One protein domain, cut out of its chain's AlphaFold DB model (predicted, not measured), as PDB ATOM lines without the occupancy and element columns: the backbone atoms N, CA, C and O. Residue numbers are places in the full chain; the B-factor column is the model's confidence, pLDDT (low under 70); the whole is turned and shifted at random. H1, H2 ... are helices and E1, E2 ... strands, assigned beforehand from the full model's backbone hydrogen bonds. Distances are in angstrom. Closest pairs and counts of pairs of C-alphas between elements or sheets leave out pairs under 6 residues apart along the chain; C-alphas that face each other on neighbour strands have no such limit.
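AT A GLANCE: This is residues 22 to 70 of the 76 residues of an uncharacterized protein of Nitrospinae bacterium (UniProt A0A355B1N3). A narrow sheet of three long antiparallel strands makes a slab, and one helix, H1, covers one of its faces, running along the strands over E1 and E2. The strands fold back and forth as two hairpins, and the loops between them reach past the ends of the sheet, where the C-alphas of Glu 46 and Asn 60 mark the two ends of a rod. The printed part has 49 residues, with H1, E1, E2 and E3 in that order along the chain; the sheet runs E1, E2, E3, and the class is mixed, helices and strands. It is compact, with a radius of gyration of the C-alphas of 11.0 A, and spans 35 by 17 by 13 A.

HOW THE PARTS SIT: The sheet is formed by E1, residues 38 to 43, E2, residues 50 to 56, and E3, residues 65 to 69, a meander, each strand the antiparallel neighbour of the one before. E1 and E2 are a hairpin at 174 degrees between their directions, with N 40 and O 54 within hydrogen-bond range at 2.8 A. E2 and E3 are a hairpin at 171 degrees, with N 55 and O 66 at 2.8 A. E1 and E3 are the edge strands. H1, residues 22 to 33, is on the sheet at a height of 10.1 A, giving two layers, a helix on one face of a sheet. On the local plane its line and that of E2 stand at 25 degrees. The closest C-alphas of H1 and E2 are those of Leu 24 and Pro 50, 6.5 A apart; those of H1 and E1 are Ala 31 and Ile 39, 7.4 A apart. In H1, 7 of 8 O i to N i+4 pairs are within hydrogen-bond range.

IN THESE COORDINATES: E2 measures 16.3 A from first to last C-alpha, E1 16.2 A, E3 14.1 A and H1 16.5 A. H1 begins at C-alpha 22 (289.063, 214.263, 205.186), and E3 ends at C-alpha 69 (285.351, 228.575, 203.892).

THE WHOLE: The C-alphas of Glu 46 and Asn 60 are the two farthest apart, at 35.5 A. The printed part has no cut. The link from H1 to E1 is tight, and the other two are short. The mean pLDDT of the printed part is 89.5; residues 59 to 60 and 62 to 63 are under 70.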
ATOM      1  N   PRO A  22     290.101 215.293 205.099       93.12
ATOM      2  CA  PRO A  22     289.063 214.263 205.186       93.12
ATOM      3  C   PRO A  22     287.821 214.706 205.968       93.12
ATOM      4  O   PRO A  22     286.711 214.474 205.506       93.12
ATOM      5  N   ALA A  23     287.997 215.422 207.083       90.56
ATOM      6  CA  ALA A  23     286.876 215.897 207.893       90.56
ATOM      7  C   ALA A  23     285.969 216.884 207.135       90.56
ATOM      8  O   ALA A  23     284.777 216.950 207.416       90.56
ATOM      9  N   LEU A  24     286.493 217.621 206.147       92.06
ATOM     10  CA  LEU A  24     285.663 218.468 205.280       92.06
ATOM     11  C   LEU A  24     284.676 217.641 204.442       92.06
ATOM     12  O   LEU A  24     283.555 218.078 204.203       92.06
ATOM     13  N   PHE A  25     285.078 216.446 204.002       94.25
ATOM     14  CA  PHE A  25     284.196 215.531 203.275       94.25
ATOM     15  C   PHE A  25     283.205 214.826 204.203       94.25
ATOM     16  O   PHE A  25     282.076 214.559 203.790       94.25
ATOM     17  N   ASP A  26     283.597 214.569 205.452       93.88
ATOM     18  CA  ASP A  26     282.692 214.009 206.459       93.88
ATOM     19  C   ASP A  26     281.508 214.955 206.714       93.88
ATOM     20  O   ASP A  26     280.376 214.492 206.803       93.88
ATOM     21  N   VAL A  27     281.730 216.278 206.718       91.69
ATOM     22  CA  VAL A  27     280.642 217.273 206.827       91.69
ATOM     23  C   VAL A  27     279.650 217.165 205.665       91.69
ATOM     24  O   VAL A  27     278.443 217.193 205.875       91.69
ATOM     25  N   LEU A  28     280.138 217.010 204.431       93.50
ATOM     26  CA  LEU A  28     279.262 216.847 203.265       93.50
ATOM     27  C   LEU A  28     278.472 215.533 203.318       93.50
ATOM     28  O   LEU A  28     277.313 215.494 202.914       93.50
ATOM     29  N   THR A  29     279.106 214.469 203.812       94.75
ATOM     30  CA  THR A  29     278.476 213.152 203.959       94.75
ATOM     31  C   THR A  29     277.379 213.199 205.016       94.75
ATOM     32  O   THR A  29     276.269 212.749 204.768       94.75
ATOM     33  N   GLU A  30     277.653 213.819 206.162       92.44
ATOM     34  CA  GLU A  30     276.680 214.002 207.239       92.44
ATOM     35  C   GLU A  30     275.481 214.852 206.791       92.44
ATOM     36  O   GLU A  30     274.333 214.515 207.093       92.44
ATOM     37  N   ALA A  31     275.728 215.899 205.998       91.94
ATOM     38  CA  ALA A  31     274.673 216.723 205.421       91.94
ATOM     39  C   ALA A  31     273.749 215.929 204.484       91.94
ATOM     40  O   ALA A  31     272.524 216.068 204.557       91.94
ATOM     41  N   ASP A  32     274.322 215.072 203.635       93.44
ATOM     42  CA  ASP A  32     273.568 214.179 202.748       93.44
ATOM     43  C   ASP A  32     272.772 213.131 203.545       93.44
ATOM     44  O   ASP A  32     271.567 212.977 203.341       93.44
ATOM     45  N   GLU A  33     273.395 212.486 204.536       95.31
ATOM     46  CA  GLU A  33     272.751 211.492 205.409       95.31
ATOM     47  C   GLU A  33     271.573 212.078 206.201       95.31
ATOM     48  O   GLU A  33     270.557 211.410 206.430       95.31
ATOM     49  N   ARG A  34     271.673 213.351 206.588       89.75
ATOM     50  CA  ARG A  34     270.599 214.098 207.255       89.75
ATOM     51  C   ARG A  34     269.529 214.621 206.306       89.75
ATOM     52  O   ARG A  34     268.557 215.199 206.782       89.75
ATOM     53  N   ASN A  35     269.645 214.357 205.005       92.00
ATOM     54  CA  ASN A  35     268.735 214.842 203.969       92.00
ATOM     55  C   ASN A  35     268.632 216.372 203.971       92.00
ATOM     56  O   ASN A  35     267.525 216.918 203.940       92.00
ATOM     57  N   ALA A  36     269.778 217.058 204.026       92.25
ATOM     58  CA  ALA A  36     269.807 218.508 203.910       92.25
ATOM     59  C   ALA A  36     269.033 218.962 202.662       92.25
ATOM     60  O   ALA A  36     269.160 218.394 201.574       92.25
ATOM     61  N   VAL A  37     268.222 220.004 202.824       93.56
ATOM     62  CA  VAL A  37     267.387 220.545 201.748       93.56
ATOM     63  C   VAL A  37     268.254 221.100 200.626       93.56
ATOM     64  O   VAL A  37     267.894 221.006 199.447       93.56
ATOM     65  N   LYS A  38     269.401 221.681 200.980       92.75
ATOM     66  CA  LYS A  38     270.340 222.235 200.017       92.75
ATOM     67  C   LYS A  38     271.768 222.092 200.516       92.75
ATOM     68  O   LYS A  38     272.103 222.512 201.616       92.75
ATOM     69  N   ILE A  39     272.622 221.587 199.634       94.44
ATOM     70  CA  ILE A  39     274.070 221.553 199.812       94.44
ATOM     71  C   ILE A  39     274.677 222.283 198.617       94.44
ATOM     72  O   ILE A  39     274.422 221.939 197.464       94.44
ATOM     73  N   THR A  40     275.444 223.333 198.882       96.25
ATOM     74  CA  THR A  40     276.231 224.060 197.882       96.25
ATOM     75  C   THR A  40     277.693 223.926 198.257       96.25
ATOM     76  O   THR A  40     278.080 224.278 199.365       96.25
ATOM     77  N   VAL A  41     278.497 223.401 197.338       96.19
ATOM     78  CA  VAL A  41     279.931 223.199 197.547       96.19
ATOM     79  C   VAL A  41     280.713 223.690 196.339       96.19
ATOM     80  O   VAL A  41     280.387 223.361 195.196       96.19
ATOM     81  N   SER A  42     281.767 224.451 196.607       97.12
ATOM     82  CA  SER A  42     282.812 224.783 195.645       97.12
ATOM     83  C   SER A  42     284.070 224.006 196.001       97.12
ATOM     84  O   SER A  42     284.557 224.070 197.128       97.12
ATOM     85  N   PHE A  43     284.599 223.258 195.035       95.12
ATOM     86  CA  PHE A  43     285.844 222.516 195.200       95.12
ATOM     87  C   PHE A  43     287.031 223.331 194.689       95.12
ATOM     88  O   PHE A  43     286.934 223.980 193.645       95.12
ATOM     89  N   SER A  44     288.169 223.218 195.374       94.62
ATOM     90  CA  SER A  44     289.439 223.763 194.903       94.62
ATOM     91  C   SER A  44     289.796 223.164 193.543       94.62
ATOM     92  O   SER A  44     289.906 221.944 193.397       94.62
ATOM     93  N   THR A  45     290.032 224.011 192.540       94.19
ATOM     94  CA  THR A  45     290.385 223.556 191.183       94.19
ATOM     95  C   THR A  45     291.769 222.916 191.103       94.19
ATOM     96  O   THR A  45     292.049 222.182 190.161       94.19
ATOM     97  N   GLU A  46     292.648 223.223 192.059       93.38
ATOM     98  CA  GLU A  46     294.026 222.728 192.089       93.38
ATOM     99  C   GLU A  46     294.148 221.418 192.875       93.38
ATOM    100  O   GLU A  46     294.840 220.498 192.440       93.38
ATOM    101  N   LEU A  47     293.464 221.322 194.020       93.00
ATOM    102  CA  LEU A  47     293.669 220.240 194.991       93.00
ATOM    103  C   LEU A  47     292.417 219.385 195.251       93.00
ATOM    104  O   LEU A  47     292.522 218.335 195.879       93.00
ATOM    105  N   GLY A  48     291.243 219.800 194.764       93.06
ATOM    106  CA  GLY A  48     290.015 218.997 194.778       93.06
ATOM    107  C   GLY A  48     289.311 218.856 196.131       93.06
ATOM    108  O   GLY A  48     288.375 218.067 196.233       93.06
ATOM    109  N   PHE A  49     289.729 219.584 197.170       93.75
ATOM    110  CA  PHE A  49     289.039 219.602 198.466       93.75
ATOM    111  C   PHE A  49     287.874 220.616 198.483       93.75
ATOM    112  O   PHE A  49     287.893 221.552 197.680       93.75
ATOM    113  N   PRO A  50     286.874 220.466 199.379       94.94
ATOM    114  CA  PRO A  50     285.811 221.455 199.565       94.94
ATOM    115  C   PRO A  50     286.389 222.764 200.110       94.94
ATOM    116  O   PRO A  50     286.908 222.795 201.223       94.94
ATOM    117  N   GLU A  51     286.331 223.833 199.322       94.38
ATOM    118  CA  GLU A  51     286.901 225.138 199.669       94.38
ATOM    119  C   GLU A  51     285.851 226.074 200.265       94.38
ATOM    120  O   GLU A  51     286.140 226.775 201.230       94.38
ATOM    121  N   ASP A  52     284.627 226.034 199.741       94.06
ATOM    122  CA  ASP A  52     283.490 226.816 200.226       94.06
ATOM    123  C   ASP A  52     282.257 225.917 200.296       94.06
ATOM    124  O   ASP A  52     281.928 225.236 199.318       94.06
ATOM    125  N   VAL A  53     281.613 225.864 201.460       93.94
ATOM    126  CA  VAL A  53     280.465 224.993 201.717       93.94
ATOM    127  C   VAL A  53     279.363 225.784 202.402       93.94
ATOM    128  O   VAL A  53     279.601 226.471 203.392       93.94
ATOM    129  N   TYR A  54     278.144 225.617 201.898       93.62
ATOM    130  CA  TYR A  54     276.907 226.077 202.514       93.62
ATOM    131  C   TYR A  54     275.895 224.930 202.533       93.62
ATOM    132  O   TYR A  54     275.641 224.295 201.503       93.62
ATOM    133  N   ILE A  55     275.317 224.678 203.701       92.12
ATOM    134  CA  ILE A  55     274.331 223.633 203.956       92.12
ATOM    135  C   ILE A  55     273.120 224.274 204.629       92.12
ATOM    136  O   ILE A  55     273.251 224.990 205.618       92.12
ATOM    137  N   ASP A  56     271.944 223.976 204.095       91.25
ATOM    138  CA  ASP A  56     270.647 224.314 204.672       91.25
ATOM    139  C   ASP A  56     269.902 222.999 204.930       91.25
ATOM    140  O   ASP A  56     269.578 222.253 203.994       91.25
ATOM    141  N   TYR A  57     269.683 222.687 206.210       86.94
ATOM    142  CA  TYR A  57     269.005 221.460 206.625       86.94
ATOM    143  C   TYR A  57     267.473 221.576 206.570       86.94
ATOM    144  O   TYR A  57     266.802 220.544 206.507       86.94
ATOM    145  N   ALA A  58     266.899 222.784 206.541       85.50
ATOM    146  CA  ALA A  58     265.456 222.986 206.596       85.50
ATOM    147  C   ALA A  58     265.008 224.272 205.886       85.50
ATOM    148  O   ALA A  58     265.204 225.382 206.368       85.50
ATOM    149  N   ALA A  59     264.203 224.105 204.831       69.56
ATOM    150  CA  ALA A  59     263.741 225.164 203.923       69.56
ATOM    151  C   ALA A  59     263.061 226.391 204.573       69.56
ATOM    152  O   ALA A  59     262.804 227.373 203.881       69.56
ATOM    153  N   ASN A  60     262.670 226.316 205.849       67.56
ATOM    154  CA  ASN A  60     261.935 227.372 206.549       67.56
ATOM    155  C   ASN A  60     262.407 227.594 208.003       67.56
ATOM    156  O   ASN A  60     261.656 228.184 208.783       67.56
ATOM    157  N   ILE A  61     263.599 227.117 208.387       72.50
ATOM    158  CA  ILE A  61     264.166 227.318 209.733       72.50
ATOM    159  C   ILE A  61     265.600 227.838 209.586       72.50
ATOM    160  O   ILE A  61     266.527 227.074 209.367       72.50
ATOM    161  N   ALA A  62     265.773 229.154 209.720       62.03
ATOM    162  CA  ALA A  62     267.061 229.823 209.505       62.03
ATOM    163  C   ALA A  62     268.150 229.458 210.535       62.03
ATOM    164  O   ALA A  62     269.323 229.698 210.285       62.03
ATOM    165  N   ASP A  63     267.777 228.902 211.690       65.94
ATOM    166  CA  ASP A  63     268.736 228.515 212.735       65.94
ATOM    167  C   ASP A  63     269.493 227.217 212.380       65.94
ATOM    168  O   ASP A  63     270.534 226.929 212.952       65.94
ATOM    169  N   GLU A  64     269.027 226.450 211.386       78.38
ATOM    170  CA  GLU A  64     269.653 225.188 210.961       78.38
ATOM    171  C   GLU A  64     270.534 225.347 209.706       78.38
ATOM    172  O   GLU A  64     270.656 224.420 208.906       78.38
ATOM    173  N   GLU A  65     271.146 226.513 209.493       82.94
ATOM    174  CA  GLU A  65     272.102 226.743 208.402       82.94
ATOM    175  C   GLU A  65     273.554 226.592 208.887       82.94
ATOM    176  O   GLU A  65     273.921 227.037 209.975       82.94
ATOM    177  N   MET A  66     274.417 226.004 208.056       85.56
ATOM    178  CA  MET A  66     275.852 225.890 208.321       85.56
ATOM    179  C   MET A  66     276.661 226.331 207.100       85.56
ATOM    180  O   MET A  66     276.382 225.918 205.977       85.56
ATOM    181  N   ALA A  67     277.711 227.129 207.317       88.06
ATOM    182  CA  ALA A  67     278.633 227.531 206.260       88.06
ATOM    183  C   ALA A  67     280.083 227.600 206.748       88.06
ATOM    184  O   ALA A  67     280.345 228.002 207.883       88.06
ATOM    185  N   PHE A  68     281.030 227.242 205.878       88.12
ATOM    186  CA  PHE A  68     282.455 227.448 206.124       88.12
ATOM    187  C   PHE A  68     283.239 227.672 204.828       88.12
ATOM    188  O   PHE A  68     282.872 227.172 203.763       88.12
ATOM    189  N   THR A  69     284.374 228.359 204.963       90.81
ATOM    190  CA  THR A  69     285.351 228.575 203.892       90.81
ATOM    191  C   THR A  69     286.742 228.202 204.402       90.81
ATOM    192  O   THR A  69     287.143 228.600 205.499       90.81
ATOM    193  N   VAL A  70     287.498 227.443 203.614       88.88
ATOM    194  CA  VAL A  70     288.890 227.096 203.916       88.88
ATOM    195  C   VAL A  70     289.790 228.258 203.510       88.88
ATOM    196  O   VAL A  70     289.900 228.579 202.332       88.88
TER     197      VAL A  70